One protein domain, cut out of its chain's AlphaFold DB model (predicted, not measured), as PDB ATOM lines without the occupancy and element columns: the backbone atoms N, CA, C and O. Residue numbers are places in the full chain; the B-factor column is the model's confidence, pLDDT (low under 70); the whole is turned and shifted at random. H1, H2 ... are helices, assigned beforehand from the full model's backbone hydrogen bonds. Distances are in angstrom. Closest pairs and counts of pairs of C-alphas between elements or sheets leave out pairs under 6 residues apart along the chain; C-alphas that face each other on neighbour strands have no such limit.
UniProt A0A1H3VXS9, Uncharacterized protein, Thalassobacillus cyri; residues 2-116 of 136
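Overview. This is residues 2 to 116 of the 136 residues of an uncharacterized protein of Thalassobacillus cyri (UniProt A0A1H3VXS9). The longest helix, H3, crosses slantwise over a hairpin of two long helices, H1 and H2, lying side by side; long loops at both ends help make a rod. The printed part has 115 residues, with three named helices in the order H1, H2, H3: all helix. It is loose, radius of gyration of the C-alphas 18.1 A, spanning 62 by 27 by 21 A.

Along the chain. H3, residues 82 to 114, is 47.6 A long and ends at C-alpha 114 (18.583, -65.800, 9.717). H2, residues 43 to 69, measures 40.3 A. H1, residues 2 to 28, measures 38.1 A from C-alpha 2 (41.764, -43.708, -6.182).

Arrangement. H3, with residues 100 to 112 alone, touches H2 (C-alphas of Gly 108 and Thr 49 closest, 4.2 A) at a steep tilt of 40 degrees, opposite ways, a helical hairpin. With residues 89 to 101 alone it touches H1, residues 5 to 13 (C-alphas of Thr 93 and Thr 9 closest, 5.2 A), at a steep tilt of 47 degrees, the same way. H1 and H2, also a hairpin, touch at a shallow tilt of 22 degrees, opposite ways; the C-alphas of Gly 10 and Gly 57 are closest, 4.1 A. Every O i to N i+4 pair is within hydrogen-bond range in H3, and 22 of 23 in H1 and in H2.

Size, cuts and confidence. The C-alphas farthest apart, Lys 37 and Asp 79, are 62.2 A apart. Both links are long, and the printed part has no cut. Residues 78 to 84, of which 82 to 84 belong to H3, stand free. The model's pLDDT is under 70 at residues 17 to 48, 71 to 80 and 115 to 116.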
ATOM      1  N   PHE A   2      42.581 -42.549  -6.570       71.19
ATOM      2  CA  PHE A   2      41.764 -43.708  -6.182       71.19
ATOM      3  C   PHE A   2      41.490 -43.789  -4.667       71.19
ATOM      4  O   PHE A   2      40.341 -43.918  -4.260       71.19
ATOM      5  N   ALA A   3      42.520 -43.588  -3.836       74.88
ATOM      6  CA  ALA A   3      42.383 -43.488  -2.380       74.88
ATOM      7  C   ALA A   3      41.349 -42.434  -1.941       74.88
ATOM      8  O   ALA A   3      40.454 -42.725  -1.151       74.88
ATOM      9  N   SER A   4      41.431 -41.228  -2.509       75.50
ATOM     10  CA  SER A   4      40.523 -40.117  -2.204       75.50
ATOM     11  C   SER A   4      39.087 -40.398  -2.650       75.50
ATOM     12  O   SER A   4      38.155 -40.025  -1.949       75.50
ATOM     13  N   ILE A   5      38.894 -41.089  -3.780       78.12
ATOM     14  CA  ILE A   5      37.566 -41.524  -4.250       78.12
ATOM     15  C   ILE A   5      36.963 -42.536  -3.270       78.12
ATOM     16  O   ILE A   5      35.798 -42.407  -2.899       78.12
ATOM     17  N   LEU A   6      37.751 -43.511  -2.807       76.81
ATOM     18  CA  LEU A   6      37.302 -44.497  -1.819       76.81
ATOM     19  C   LEU A   6      36.933 -43.839  -0.483       76.81
ATOM     20  O   LEU A   6      35.861 -44.106   0.056       76.81
ATOM     21  N   GLN A   7      37.773 -42.929   0.016       80.69
ATOM     22  CA  GLN A   7      37.501 -42.163   1.239       80.69
ATOM     23  C   GLN A   7      36.237 -41.303   1.101       80.69
ATOM     24  O   GLN A   7      35.386 -41.328   1.989       80.69
ATOM     25  N   LEU A   8      36.082 -40.588  -0.021       80.62
ATOM     26  CA  LEU A   8      34.909 -39.755  -0.296       80.62
ATOM     27  C   LEU A   8      33.630 -40.598  -0.378       80.62
ATOM     28  O   LEU A   8      32.625 -40.254   0.239       80.62
ATOM     29  N   THR A   9      33.684 -41.730  -1.081       81.50
ATOM     30  CA  THR A   9      32.570 -42.685  -1.176       81.50
ATOM     31  C   THR A   9      32.181 -43.198   0.209       81.50
ATOM     32  O   THR A   9      31.010 -43.147   0.580       81.50
ATOM     33  N   GLY A  10      33.155 -43.647   1.006       75.25
ATOM     34  CA  GLY A  10      32.906 -44.119   2.366       75.25
ATOM     35  C   GLY A  10      32.282 -43.044   3.260       75.25
ATOM     36  O   GLY A  10      31.312 -43.321   3.964       75.25
ATOM     37  N   ALA A  11      32.765 -41.800   3.177       82.56
ATOM     38  CA  ALA A  11      32.212 -40.669   3.920       82.56
ATOM     39  C   ALA A  11      30.767 -40.335   3.509       82.56
ATOM     40  O   ALA A  11      29.931 -40.088   4.379       82.56
ATOM     41  N   ILE A  12      30.449 -40.370   2.210       81.00
ATOM     42  CA  ILE A  12      29.086 -40.142   1.704       81.00
ATOM     43  C   ILE A  12      28.139 -41.245   2.176       81.00
ATOM     44  O   ILE A  12      27.048 -40.936   2.655       81.00
ATOM     45  N   VAL A  13      28.555 -42.513   2.090       79.81
ATOM     46  CA  VAL A  13      27.767 -43.647   2.594       79.81
ATOM     47  C   VAL A  13      27.476 -43.441   4.084       79.81
ATOM     48  O   VAL A  13      26.316 -43.422   4.483       79.81
ATOM     49  N   LEU A  14      28.494 -43.175   4.904       82.44
ATOM     50  CA  LEU A  14      28.296 -42.926   6.336       82.44
ATOM     51  C   LEU A  14      27.372 -41.726   6.602       82.44
ATOM     52  O   LEU A  14      26.445 -41.834   7.402       82.44
ATOM     53  N   GLY A  15      27.579 -40.602   5.911       76.56
ATOM     54  CA  GLY A  15      26.785 -39.384   6.076       76.56
ATOM     55  C   GLY A  15      25.311 -39.557   5.701       76.56
ATOM     56  O   GLY A  15      24.431 -39.120   6.444       76.56
ATOM     57  N   TYR A  16      25.026 -40.244   4.591       73.81
ATOM     58  CA  TYR A  16      23.658 -40.542   4.161       73.81
ATOM     59  C   TYR A  16      22.918 -41.386   5.203       73.81
ATOM     60  O   TYR A  16      21.796 -41.054   5.594       73.81
ATOM     61  N   PHE A  17      23.566 -42.436   5.715       68.25
ATOM     62  CA  PHE A  17      22.957 -43.316   6.710       68.25
ATOM     63  C   PHE A  17      22.828 -42.654   8.093       68.25
ATOM     64  O   PHE A  17      21.813 -42.861   8.756       68.25
ATOM     65  N   ILE A  18      23.759 -41.777   8.503       69.25
ATOM     66  CA  ILE A  18      23.596 -40.925   9.698       69.25
ATOM     67  C   ILE A  18      22.364 -40.023   9.553       69.25
ATOM     68  O   ILE A  18      21.530 -39.987  10.453       69.25
ATOM     69  N   ALA A  19      22.215 -39.318   8.427       62.75
ATOM     70  CA  ALA A  19      21.075 -38.427   8.204       62.75
ATOM     71  C   ALA A  19      19.735 -39.188   8.193       62.75
ATOM     72  O   ALA A  19      18.721 -38.696   8.700       62.75
ATOM     73  N   PHE A  20      19.734 -40.414   7.658       62.69
ATOM     74  CA  PHE A  20      18.578 -41.307   7.702       62.69
ATOM     75  C   PHE A  20      18.256 -41.740   9.141       62.69
ATOM     76  O   PHE A  20      17.101 -41.662   9.568       62.69
ATOM     77  N   ARG A  21      19.281 -42.083   9.935       60.44
ATOM     78  CA  ARG A  21      19.165 -42.408  11.364       60.44
ATOM     79  C   ARG A  21      18.517 -41.280  12.159       60.44
ATOM     80  O   ARG A  21      17.655 -41.561  12.984       60.44
ATOM     81  N   THR A  22      18.868 -40.014  11.921       58.59
ATOM     82  CA  THR A  22      18.286 -38.874  12.657       58.59
ATOM     83  C   THR A  22      16.793 -38.697  12.365       58.59
ATOM     84  O   THR A  22      16.019 -38.381  13.268       58.59
ATOM     85  N   LYS A  23      16.360 -38.958  11.122       54.12
ATOM     86  CA  LYS A  23      14.936 -38.937  10.738       54.12
ATOM     87  C   LYS A  23      14.151 -40.133  11.278       54.12
ATOM     88  O   LYS A  23      12.993 -39.978  11.656       54.12
ATOM     89  N   VAL A  24      14.755 -41.320  11.299       52.03
ATOM     90  CA  VAL A  24      14.074 -42.552  11.724       52.03
ATOM     91  C   VAL A  24      14.070 -42.692  13.248       52.03
ATOM     92  O   VAL A  24      13.027 -43.014  13.813       52.03
ATOM     93  N   LYS A  25      15.168 -42.365  13.946       48.88
ATOM     94  CA  LYS A  25      15.231 -42.383  15.419       48.88
ATOM     95  C   LYS A  25      14.366 -41.317  16.076       48.88
ATOM     96  O   LYS A  25      13.834 -41.603  17.135       48.88
ATOM     97  N   SER A  26      14.159 -40.141  15.480       47.47
ATOM     98  CA  SER A  26      13.210 -39.170  16.051       47.47
ATOM     99  C   SER A  26      11.769 -39.699  16.046       47.47
ATOM    100  O   SER A  26      11.011 -39.425  16.971       47.47
ATOM    101  N   ARG A  27      11.403 -40.538  15.063       46.56
ATOM    102  CA  ARG A  27      10.110 -41.245  15.023       46.56
ATOM    103  C   ARG A  27      10.076 -42.533  15.854       46.56
ATOM    104  O   ARG A  27       9.032 -42.844  16.417       46.56
ATOM    105  N   GLN A  28      11.174 -43.290  15.923       45.34
ATOM    106  CA  GLN A  28      11.249 -44.564  16.656       45.34
ATOM    107  C   GLN A  28      11.555 -44.401  18.150       45.34
ATOM    108  O   GLN A  28      11.090 -45.214  18.931       45.34
ATOM    109  N   ALA A  29      12.273 -43.364  18.590       43.41
ATOM    110  CA  ALA A  29      12.474 -43.090  20.018       43.41
ATOM    111  C   ALA A  29      11.149 -42.768  20.735       43.41
ATOM    112  O   ALA A  29      11.033 -42.977  21.935       43.41
ATOM    113  N   ALA A  30      10.131 -42.332  19.986       44.75
ATOM    114  CA  ALA A  30       8.765 -42.167  20.477       44.75
ATOM    115  C   ALA A  30       7.947 -43.478  20.499       44.75
ATOM    116  O   ALA A  30       6.823 -43.484  20.990       44.75
ATOM    117  N   ARG A  31       8.464 -44.588  19.953       46.38
ATOM    118  CA  ARG A  31       7.780 -45.888  19.900       46.38
ATOM    119  C   ARG A  31       8.682 -46.969  20.489       46.38
ATOM    120  O   ARG A  31       9.575 -47.467  19.810       46.38
ATOM    121  N   MET A  32       8.424 -47.356  21.737       50.59
ATOM    122  CA  MET A  32       8.999 -48.574  22.312       50.59
ATOM    123  C   MET A  32       8.671 -49.754  21.386       50.59
ATOM    124  O   MET A  32       7.505 -50.042  21.117       50.59
ATOM    125  N   ILE A  33       9.704 -50.387  20.827       55.78
ATOM    126  CA  ILE A  33       9.549 -51.547  19.948       55.78
ATOM    127  C   ILE A  33       9.429 -52.766  20.858       55.78
ATOM    128  O   ILE A  33      10.434 -53.370  21.215       55.78
ATOM    129  N   VAL A  34       8.202 -53.096  21.258       59.19
ATOM    130  CA  VAL A  34       7.926 -54.307  22.037       59.19
ATOM    131  C   VAL A  34       7.948 -55.506  21.076       59.19
ATOM    132  O   VAL A  34       7.205 -55.503  20.086       59.19
ATOM    133  N   PRO A  35       8.831 -56.499  21.274       59.50
ATOM    134  CA  PRO A  35       8.791 -57.730  20.497       59.50
ATOM    135  C   PRO A  35       7.509 -58.509  20.835       59.50
ATOM    136  O   PRO A  35       7.134 -58.633  21.994       59.50
ATOM    137  N   VAL A  36       6.811 -59.016  19.815       61.22
ATOM    138  CA  VAL A  36       5.606 -59.843  19.989       61.22
ATOM    139  C   VAL A  36       5.967 -61.280  19.638       61.22
ATOM    140  O   VAL A  36       6.489 -61.526  18.547       61.22
ATOM    141  N   LYS A  37       5.667 -62.223  20.540       61.19
ATOM    142  CA  LYS A  37       5.916 -63.661  20.353       61.19
ATOM    143  C   LYS A  37       5.411 -64.137  18.989       61.19
ATOM    144  O   LYS A  37       4.282 -63.841  18.593       61.19
ATOM    145  N   GLY A  38       6.255 -64.863  18.257       58.84
ATOM    146  CA  GLY A  38       5.882 -65.439  16.963       58.84
ATOM    147  C   GLY A  38       5.758 -64.429  15.812       58.84
ATOM    148  O   GLY A  38       5.403 -64.825  14.701       58.84
ATOM    149  N   LYS A  39       6.075 -63.142  16.021       63.22
ATOM    150  CA  LYS A  39       6.074 -62.128  14.956       63.22
ATOM    151  C   LYS A  39       7.462 -61.566  14.704       63.22
ATOM    152  O   LYS A  39       8.193 -61.178  15.610       63.22
ATOM    153  N   ARG A  40       7.801 -61.453  13.420       62.19
ATOM    154  CA  ARG A  40       9.033 -60.808  12.980       62.19
ATOM    155  C   ARG A  40       8.854 -59.299  12.997       62.19
ATOM    156  O   ARG A  40       7.982 -58.765  12.310       62.19
ATOM    157  N   ASN A  41       9.679 -58.600  13.765       65.19
ATOM    158  CA  ASN A  41       9.568 -57.156  13.848       65.19
ATOM    159  C   ASN A  41      10.392 -56.492  12.738       65.19
ATOM    160  O   ASN A  41      11.613 -56.360  12.827       65.19
ATOM    161  N   MET A  42       9.700 -56.075  11.675       67.75
ATOM    162  CA  MET A  42      10.299 -55.419  10.507       67.75
ATOM    163  C   MET A  42      11.040 -54.120  10.860       67.75
ATOM    164  O   MET A  42      11.898 -53.692  10.097       67.75
ATOM    165  N   GLY A  43      10.777 -53.519  12.029       63.31
ATOM    166  CA  GLY A  43      11.511 -52.344  12.504       63.31
ATOM    167  C   GLY A  43      12.999 -52.602  12.781       63.31
ATOM    168  O   GLY A  43      13.789 -51.658  12.752       63.31
ATOM    169  N   TYR A  44      13.404 -53.861  13.003       66.06
ATOM    170  CA  TYR A  44      14.817 -54.227  13.145       66.06
ATOM    171  C   TYR A  44      15.531 -54.365  11.799       66.06
ATOM    172  O   TYR A  44      16.733 -54.116  11.743       66.06
ATOM    173  N   LEU A  45      14.827 -54.670  10.704       68.62
ATOM    174  CA  LEU A  45      15.436 -54.827   9.377       68.62
ATOM    175  C   LEU A  45      16.197 -53.564   8.937       68.62
ATOM    176  O   LEU A  45      17.309 -53.651   8.408       68.62
ATOM    177  N   ASP A  46      15.621 -52.393   9.210       69.31
ATOM    178  CA  ASP A  46      16.255 -51.108   8.919       69.31
ATOM    179  C   ASP A  46      17.541 -50.922   9.738       69.31
ATOM    180  O   ASP A  46      18.545 -50.451   9.208       69.31
ATOM    181  N   ARG A  47      17.560 -51.373  11.002       69.44
ATOM    182  CA  ARG A  47      18.750 -51.315  11.874       69.44
ATOM    183  C   ARG A  47      19.854 -52.268  11.419       69.44
ATOM    184  O   ARG A  47      21.031 -51.899  11.457       69.44
ATOM    185  N   TYR A  48      19.495 -53.471  10.968       68.56
ATOM    186  CA  TYR A  48      20.449 -54.416  10.378       68.56
ATOM    187  C   TYR A  48      21.071 -53.839   9.106       68.56
ATOM    188  O   TYR A  48      22.293 -53.822   8.963       68.56
ATOM    189  N   THR A  49      20.240 -53.289   8.222       70.31
ATOM    190  CA  THR A  49      20.698 -52.652   6.981       70.31
ATOM    191  C   THR A  49      21.605 -51.451   7.263       70.31
ATOM    192  O   THR A  49      22.677 -51.341   6.667       70.31
ATOM    193  N   GLU A  50      21.230 -50.594   8.219       70.31
ATOM    194  CA  GLU A  50      22.034 -49.449   8.664       70.31
ATOM    195  C   GLU A  50      23.409 -49.912   9.167       70.31
ATOM    196  O   GLU A  50      24.438 -49.426   8.703       70.31
ATOM    197  N   THR A  51      23.447 -50.903  10.059       73.62
ATOM    198  CA  THR A  51      24.697 -51.416  10.645       73.62
ATOM    199  C   THR A  51      25.661 -51.935   9.578       73.62
ATOM    200  O   THR A  51      26.862 -51.656   9.627       73.62
ATOM    201  N   TYR A  52      25.155 -52.661   8.580       72.19
ATOM    202  CA  TYR A  52      25.985 -53.158   7.484       72.19
ATOM    203  C   TYR A  52      26.439 -52.049   6.535       72.19
ATOM    204  O   TYR A  52      27.588 -52.071   6.091       72.19
ATOM    205  N   ALA A  53      25.602 -51.042   6.288       74.81
ATOM    206  CA  ALA A  53      26.011 -49.865   5.533       74.81
ATOM    207  C   ALA A  53      27.143 -49.095   6.234       74.81
ATOM    208  O   ALA A  53      28.102 -48.694   5.573       74.81
ATOM    209  N   TYR A  54      27.099 -48.968   7.568       77.25
ATOM    210  CA  TYR A  54      28.208 -48.406   8.349       77.25
ATOM    211  C   TYR A  54      29.496 -49.208   8.181       77.25
ATOM    212  O   TYR A  54      30.552 -48.628   7.935       77.25
ATOM    213  N   ARG A  55      29.420 -50.541   8.283       77.19
ATOM    214  CA  ARG A  55      30.590 -51.419   8.105       77.19
ATOM    215  C   ARG A  55      31.205 -51.266   6.713       77.19
ATOM    216  O   ARG A  55      32.424 -51.163   6.594       77.19
ATOM    217  N   ILE A  56      30.374 -51.206   5.673       80.50
ATOM    218  CA  ILE A  56      30.815 -51.017   4.284       80.50
ATOM    219  C   ILE A  56      31.444 -49.629   4.091       80.50
ATOM    220  O   ILE A  56      32.555 -49.529   3.573       80.50
ATOM    221  N   GLY A  57      30.788 -48.565   4.567       77.06
ATOM    222  CA  GLY A  57      31.314 -47.200   4.495       77.06
ATOM    223  C   GLY A  57      32.660 -47.048   5.210       77.06
ATOM    224  O   GLY A  57      33.603 -46.491   4.649       77.06
ATOM    225  N   PHE A  58      32.791 -47.620   6.411       79.06
ATOM    226  CA  PHE A  58      34.045 -47.626   7.169       79.06
ATOM    227  C   PHE A  58      35.149 -48.426   6.463       79.06
ATOM    228  O   PHE A  58      36.297 -47.986   6.413       79.06
ATOM    229  N   SER A  59      34.795 -49.554   5.838       78.38
ATOM    230  CA  SER A  59      35.735 -50.362   5.054       78.38
ATOM    231  C   SER A  59      36.309 -49.575   3.874       78.38
ATOM    232  O   SER A  59      37.515 -49.621   3.651       78.38
ATOM    233  N   PHE A  60      35.495 -48.787   3.161       82.69
ATOM    234  CA  PHE A  60      36.006 -47.931   2.082       82.69
ATOM    235  C   PHE A  60      36.974 -46.858   2.570       82.69
ATOM    236  O   PHE A  60      37.975 -46.598   1.903       82.69
ATOM    237  N   ILE A  61      36.716 -46.268   3.739       81.38
ATOM    238  CA  ILE A  61      37.631 -45.293   4.340       81.38
ATOM    239  C   ILE A  61      38.964 -45.961   4.688       81.38
ATOM    240  O   ILE A  61      40.012 -45.450   4.293       81.38
ATOM    241  N   ILE A  62      38.936 -47.115   5.366       77.94
ATOM    242  CA  ILE A  62      40.150 -47.863   5.725       77.94
ATOM    243  C   ILE A  62      40.940 -48.242   4.474       77.94
ATOM    244  O   ILE A  62      42.133 -47.957   4.396       77.94
ATOM    245  N   VAL A  63      40.287 -48.850   3.481       80.38
ATOM    246  CA  VAL A  63      40.953 -49.268   2.240       80.38
ATOM    247  C   VAL A  63      41.520 -48.056   1.504       80.38
ATOM    248  O   VAL A  63      42.648 -48.110   1.027       80.38
ATOM    249  N   GLY A  64      40.796 -46.935   1.469       80.19
ATOM    250  CA  GLY A  64      41.297 -45.692   0.893       80.19
ATOM    251  C   GLY A  64      42.577 -45.195   1.575       80.19
ATOM    252  O   GLY A  64      43.544 -44.876   0.886       80.19
ATOM    253  N   TYR A  65      42.634 -45.206   2.913       76.19
ATOM    254  CA  TYR A  65      43.859 -44.872   3.652       76.19
ATOM    255  C   TYR A  65      44.994 -45.877   3.421       76.19
ATOM    256  O   TYR A  65      46.132 -45.459   3.225       76.19
ATOM    257  N   LEU A  66      44.710 -47.182   3.381       75.06
ATOM    258  CA  LEU A  66      45.725 -48.204   3.098       75.06
ATOM    259  C   LEU A  66      46.334 -48.029   1.703       75.06
ATOM    260  O   LEU A  66      47.551 -48.090   1.555       75.06
ATOM    261  N   VAL A  67      45.509 -47.746   0.692       79.56
ATOM    262  CA  VAL A  67      45.972 -47.452  -0.674       79.56
ATOM    263  C   VAL A  67      46.845 -46.195  -0.703       79.56
ATOM    264  O   VAL A  67      47.841 -46.160  -1.426       79.56
ATOM    265  N   GLN A  68      46.494 -45.172   0.083       76.00
ATOM    266  CA  GLN A  68      47.285 -43.945   0.202       76.00
ATOM    267  C   GLN A  68      48.655 -44.209   0.843       76.00
ATOM    268  O   GLN A  68      49.660 -43.723   0.333       76.00
ATOM    269  N   ILE A  69      48.703 -45.002   1.919       72.12
ATOM    270  CA  ILE A  69      49.943 -45.372   2.624       72.12
ATOM    271  C   ILE A  69      50.840 -46.244   1.741       72.12
ATOM    272  O   ILE A  69      52.043 -46.014   1.663       72.12
ATOM    273  N   ALA A  70      50.256 -47.217   1.041       74.50
ATOM    274  CA  ALA A  70      50.977 -48.111   0.137       74.50
ATOM    275  C   ALA A  70      51.479 -47.415  -1.142       74.50
ATOM    276  O   ALA A  70      52.156 -48.042  -1.952       74.50
ATOM    277  N   ASN A  71      51.145 -46.132  -1.330       68.12
ATOM    278  CA  ASN A  71      51.555 -45.308  -2.462       68.12
ATOM    279  C   ASN A  71      51.307 -45.991  -3.818       68.12
ATOM    280  O   ASN A  71      52.120 -45.893  -4.739       68.12
ATOM    281  N   PHE A  72      50.170 -46.692  -3.938       65.38
ATOM    282  CA  PHE A  72      49.698 -47.253  -5.203       65.38
ATOM    283  C   PHE A  72      49.342 -46.098  -6.150       65.38
ATOM    284  O   PHE A  72      48.190 -45.672  -6.271       65.38
ATOM    285  N   ASN A  73      50.360 -45.553  -6.810       56.28
ATOM    286  CA  ASN A  73      50.204 -44.588  -7.880       56.28
ATOM    287  C   ASN A  73      49.795 -45.344  -9.138       56.28
ATOM    288  O   ASN A  73      50.611 -45.947  -9.829       56.28
ATOM    289  N   VAL A  74      48.499 -45.312  -9.435       60.56
ATOM    290  CA  VAL A  74      47.993 -45.752 -10.733       60.56
ATOM    291  C   VAL A  74      48.447 -44.715 -11.761       60.56
ATOM    292  O   VAL A  74      47.828 -43.662 -11.896       60.56
ATOM    293  N   GLN A  75      49.560 -44.993 -12.439       56.34
ATOM    294  CA  GLN A  75      50.230 -44.092 -13.389       56.34
ATOM    295  C   GLN A  75      49.280 -43.576 -14.484       56.34
ATOM    296  O   GLN A  75      49.261 -42.386 -14.771       56.34
ATOM    297  N   TYR A  76      48.374 -44.433 -14.968       58.12
ATOM    298  CA  TYR A  76      47.310 -44.077 -15.920       58.12
ATOM    299  C   TYR A  76      46.434 -42.886 -15.475       58.12
ATOM    300  O   TYR A  76      45.963 -42.114 -16.305       58.12
ATOM    301  N   LEU A  77      46.223 -42.700 -14.168       58.84
ATOM    302  CA  LEU A  77      45.422 -41.591 -13.646       58.84
ATOM    303  C   LEU A  77      46.211 -40.283 -13.549       58.84
ATOM    304  O   LEU A  77      45.586 -39.242 -13.384       58.84
ATOM    305  N   GLN A  78      47.545 -40.297 -13.608       62.88
ATOM    306  CA  GLN A  78      48.352 -39.077 -13.500       62.88
ATOM    307  C   GLN A  78      48.372 -38.280 -14.810       62.88
ATOM    308  O   GLN A  78      48.310 -37.052 -14.743       62.88
ATOM    309  N   ASP A  79      48.305 -38.957 -15.957       68.62
ATOM    310  CA  ASP A  79      48.397 -38.340 -17.290       68.62
ATOM    311  C   ASP A  79      47.060 -37.806 -17.836       68.62
ATOM    312  O   ASP A  79      47.017 -37.160 -18.881       68.62
ATOM    313  N   MET A  80      45.947 -38.049 -17.137       68.81
ATOM    314  CA  MET A  80      44.639 -37.528 -17.545       68.81
ATOM    315  C   MET A  80      44.500 -36.028 -17.266       68.81
ATOM    316  O   MET A  80      44.968 -35.519 -16.242       68.81
ATOM    317  N   ASP A  81      43.766 -35.340 -18.137       80.75
ATOM    318  CA  ASP A  81      43.376 -33.952 -17.917       80.75
ATOM    319  C   ASP A  81      42.573 -33.784 -16.611       80.75
ATOM    320  O   ASP A  81      41.844 -34.683 -16.173       80.75
ATOM    321  N   VAL A  82      42.715 -32.620 -15.970       77.94
ATOM    322  CA  VAL A  82      42.097 -32.312 -14.669       77.94
ATOM    323  C   VAL A  82      40.574 -32.426 -14.739       77.94
ATOM    324  O   VAL A  82      39.953 -32.922 -13.794       77.94
ATOM    325  N   PHE A  83      39.965 -32.034 -15.861       76.06
ATOM    326  CA  PHE A  83      38.522 -32.147 -16.042       76.06
ATOM    327  C   PHE A  83      38.071 -33.612 -16.087       76.06
ATOM    328  O   PHE A  83      37.162 -34.006 -15.353       76.06
ATOM    329  N   CYS A  84      38.753 -34.454 -16.869       77.38
ATOM    330  CA  CYS A  84      38.471 -35.890 -16.925       77.38
ATOM    331  C   CYS A  84      38.633 -36.554 -15.552       77.38
ATOM    332  O   CYS A  84      37.769 -37.324 -15.139       77.38
ATOM    333  N   LYS A  85      39.684 -36.196 -14.806       72.06
ATOM    334  CA  LYS A  85      39.916 -36.672 -13.435       72.06
ATOM    335  C   LYS A  85      38.731 -36.382 -12.511       72.06
ATOM    336  O   LYS A  85      38.295 -37.265 -11.770       72.06
ATOM    337  N   LEU A  86      38.197 -35.161 -12.564       75.38
ATOM    338  CA  LEU A  86      37.047 -34.750 -11.758       75.38
ATOM    339  C   LEU A  86      35.787 -35.546 -12.133       75.38
ATOM    340  O   LEU A  86      35.122 -36.097 -11.256       75.38
ATOM    341  N   VAL A  87      35.489 -35.655 -13.431       80.75
ATOM    342  CA  VAL A  87      34.315 -36.384 -13.937       80.75
ATOM    343  C   VAL A  87      34.375 -37.861 -13.548       80.75
ATOM    344  O   VAL A  87      33.400 -38.395 -13.019       80.75
ATOM    345  N   THR A  88      35.523 -38.517 -13.735       77.56
ATOM    346  CA  THR A  88      35.709 -39.918 -13.340       77.56
ATOM    347  C   THR A  88      35.543 -40.091 -11.834       77.56
ATOM    348  O   THR A  88      34.845 -41.005 -11.410       77.56
ATOM    349  N   ALA A  89      36.106 -39.196 -11.016       74.56
ATOM    350  CA  ALA A  89      35.945 -39.263  -9.565       74.56
ATOM    351  C   ALA A  89      34.472 -39.170  -9.139       74.56
ATOM    352  O   ALA A  89      34.025 -39.975  -8.320       74.56
ATOM    353  N   ILE A  90      33.708 -38.242  -9.720       75.12
ATOM    354  CA  ILE A  90      32.277 -38.077  -9.433       75.12
ATOM    355  C   ILE A  90      31.499 -39.332  -9.844       75.12
ATOM    356  O   ILE A  90      30.778 -39.901  -9.025       75.12
ATOM    357  N   LEU A  91      31.678 -39.803 -11.082       81.12
ATOM    358  CA  LEU A  91      30.970 -40.980 -11.596       81.12
ATOM    359  C   LEU A  91      31.297 -42.240 -10.792       81.12
ATOM    360  O   LEU A  91      30.386 -42.955 -10.376       81.12
ATOM    361  N   SER A  92      32.578 -42.495 -10.512       78.38
ATOM    362  CA  SER A  92      33.000 -43.638  -9.701       78.38
ATOM    363  C   SER A  92      32.422 -43.571  -8.288       78.38
ATOM    364  O   SER A  92      31.942 -44.583  -7.788       78.38
ATOM    365  N   THR A  93      32.401 -42.387  -7.670       76.88
ATOM    366  CA  THR A  93      31.820 -42.195  -6.332       76.88
ATOM    367  C   THR A  93      30.324 -42.512  -6.326       76.88
ATOM    368  O   THR A  93      29.854 -43.232  -5.446       76.88
ATOM    369  N   ILE A  94      29.569 -42.032  -7.321       78.75
ATOM    370  CA  ILE A  94      28.125 -42.295  -7.438       78.75
ATOM    371  C   ILE A  94      27.860 -43.794  -7.618       78.75
ATOM    372  O   ILE A  94      27.053 -44.367  -6.884       78.75
ATOM    373  N   ILE A  95      28.566 -44.438  -8.553       82.81
ATOM    374  CA  ILE A  95      28.403 -45.869  -8.847       82.81
ATOM    375  C   ILE A  95      28.724 -46.707  -7.609       82.81
ATOM    376  O   ILE A  95      27.930 -47.564  -7.218       82.81
ATOM    377  N   LEU A  96      29.860 -46.440  -6.955       82.31
ATOM    378  CA  LEU A  96      30.264 -47.174  -5.760       82.31
ATOM    379  C   LEU A  96      29.280 -46.959  -4.609       82.31
ATOM    380  O   LEU A  96      28.910 -47.926  -3.949       82.31
ATOM    381  N   THR A  97      28.798 -45.734  -4.397       76.94
ATOM    382  CA  THR A  97      27.790 -45.439  -3.363       76.94
ATOM    383  C   THR A  97      26.511 -46.243  -3.597       76.94
ATOM    384  O   THR A  97      25.993 -46.867  -2.669       76.94
ATOM    385  N   TYR A  98      26.025 -46.290  -4.841       80.75
ATOM    386  CA  TYR A  98      24.813 -47.031  -5.193       80.75
ATOM    387  C   TYR A  98      24.981 -48.544  -4.995       80.75
ATOM    388  O   TYR A  98      24.146 -49.185  -4.353       80.75
ATOM    389  N   LEU A  99      26.097 -49.111  -5.468       83.00
ATOM    390  CA  LEU A  99      26.422 -50.525  -5.258       83.00
ATOM    391  C   LEU A  99      26.520 -50.867  -3.768       83.00
ATOM    392  O   LEU A  99      26.003 -51.890  -3.330       83.00
ATOM    393  N   SER A 100      27.126 -49.986  -2.976       77.75
ATOM    394  CA  SER A 100      27.272 -50.164  -1.529       77.75
ATOM    395  C   SER A 100      25.925 -50.225  -0.820       77.75
ATOM    396  O   SER A 100      25.725 -51.080   0.040       77.75
ATOM    397  N   ALA A 101      24.987 -49.356  -1.204       76.75
ATOM    398  CA  ALA A 101      23.636 -49.359  -0.658       76.75
ATOM    399  C   ALA A 101      22.882 -50.655  -1.006       76.75
ATOM    400  O   ALA A 101      22.240 -51.242  -0.133       76.75
ATOM    401  N   LEU A 102      23.006 -51.143  -2.247       82.56
ATOM    402  CA  LEU A 102      22.412 -52.418  -2.663       82.56
ATOM    403  C   LEU A 102      22.983 -53.602  -1.874       82.56
ATOM    404  O   LEU A 102      22.228 -54.429  -1.363       82.56
ATOM    405  N   VAL A 103      24.310 -53.667  -1.740       82.50
ATOM    406  CA  VAL A 103      24.997 -54.739  -1.005       82.50
ATOM    407  C   VAL A 103      24.633 -54.697   0.481       82.50
ATOM    408  O   VAL A 103      24.318 -55.740   1.053       82.50
ATOM    409  N   ALA A 104      24.599 -53.512   1.098       77.12
ATOM    410  CA  ALA A 104      24.167 -53.345   2.486       77.12
ATOM    411  C   ALA A 104      22.725 -53.828   2.700       77.12
ATOM    412  O   ALA A 104      22.463 -54.569   3.647       77.12
ATOM    413  N   GLY A 105      21.808 -53.461   1.798       75.81
ATOM    414  CA  GLY A 105      20.413 -53.907   1.829       75.81
ATOM    415  C   GLY A 105      20.272 -55.421   1.698       75.81
ATOM    416  O   GLY A 105      19.500 -56.043   2.431       75.81
ATOM    417  N   TRP A 106      21.047 -56.034   0.802       83.50
ATOM    418  CA  TRP A 106      21.034 -57.482   0.610       83.50
ATOM    419  C   TRP A 106      21.585 -58.239   1.825       83.50
ATOM    420  O   TRP A 106      20.937 -59.170   2.307       83.50
ATOM    421  N   PHE A 107      22.734 -57.820   2.370       78.25
ATOM    422  CA  PHE A 107      23.297 -58.427   3.581       78.25
ATOM    423  C   PHE A 107      22.395 -58.224   4.802       78.25
ATOM    424  O   PHE A 107      22.177 -59.176   5.550       78.25
ATOM    425  N   GLY A 108      21.835 -57.022   4.972       71.81
ATOM    426  CA  GLY A 108      20.908 -56.703   6.058       71.81
ATOM    427  C   GLY A 108      19.668 -57.595   6.037       71.81
ATOM    428  O   GLY A 108      19.342 -58.208   7.051       71.81
ATOM    429  N   ARG A 109      19.029 -57.753   4.867       78.44
ATOM    430  CA  ARG A 109      17.899 -58.683   4.695       78.44
ATOM    431  C   ARG A 109      18.277 -60.122   4.989       78.44
ATOM    432  O   ARG A 109      17.573 -60.786   5.739       78.44
ATOM    433  N   ARG A 110      19.390 -60.597   4.434       80.12
ATOM    434  CA  ARG A 110      19.796 -61.995   4.587       80.12
ATOM    435  C   ARG A 110      20.125 -62.354   6.036       80.12
ATOM    436  O   ARG A 110      19.881 -63.487   6.441       80.12
ATOM    437  N   LEU A 111      20.703 -61.430   6.805       70.69
ATOM    438  CA  LEU A 111      20.990 -61.672   8.217       70.69
ATOM    439  C   LEU A 111      19.718 -61.596   9.066       70.69
ATOM    440  O   LEU A 111      19.458 -62.521   9.826       70.69
ATOM    441  N   PHE A 112      18.866 -60.596   8.821       70.94
ATOM    442  CA  PHE A 112      17.552 -60.506   9.457       70.94
ATOM    443  C   PHE A 112      16.705 -61.760   9.207       70.94
ATOM    444  O   PHE A 112      16.010 -62.233  10.101       70.94
ATOM    445  N   GLU A 113      16.795 -62.337   8.004       75.75
ATOM    446  CA  GLU A 113      16.156 -63.604   7.652       75.75
ATOM    447  C   GLU A 113      16.691 -64.810   8.438       75.75
ATOM    448  O   GLU A 113      15.939 -65.760   8.664       75.75
ATOM    449  N   LYS A 114      17.942 -64.758   8.904       73.69
ATOM    450  CA  LYS A 114      18.583 -65.800   9.717       73.69
ATOM    451  C   LYS A 114      18.372 -65.637  11.219       73.69
ATOM    452  O   LYS A 114      18.413 -66.646  11.908       73.69
ATOM    453  N   GLU A 115      18.116 -64.427  11.715       66.44
ATOM    454  CA  GLU A 115      17.859 -64.168  13.145       66.44
ATOM    455  C   GLU A 115      16.599 -64.864  13.691       66.44
ATOM    456  O   GLU A 115      16.352 -64.832  14.887       66.44
ATOM    457  N   GLY A 116      15.792 -65.491  12.827       62.31
ATOM    458  CA  GLY A 116      14.573 -66.177  13.241       62.31
ATOM    459  C   GLY A 116      13.450 -65.219  13.636       62.31
ATOM    460  O   GLY A 116      13.421 -64.048  13.245       62.31
TER     461      GLY A 116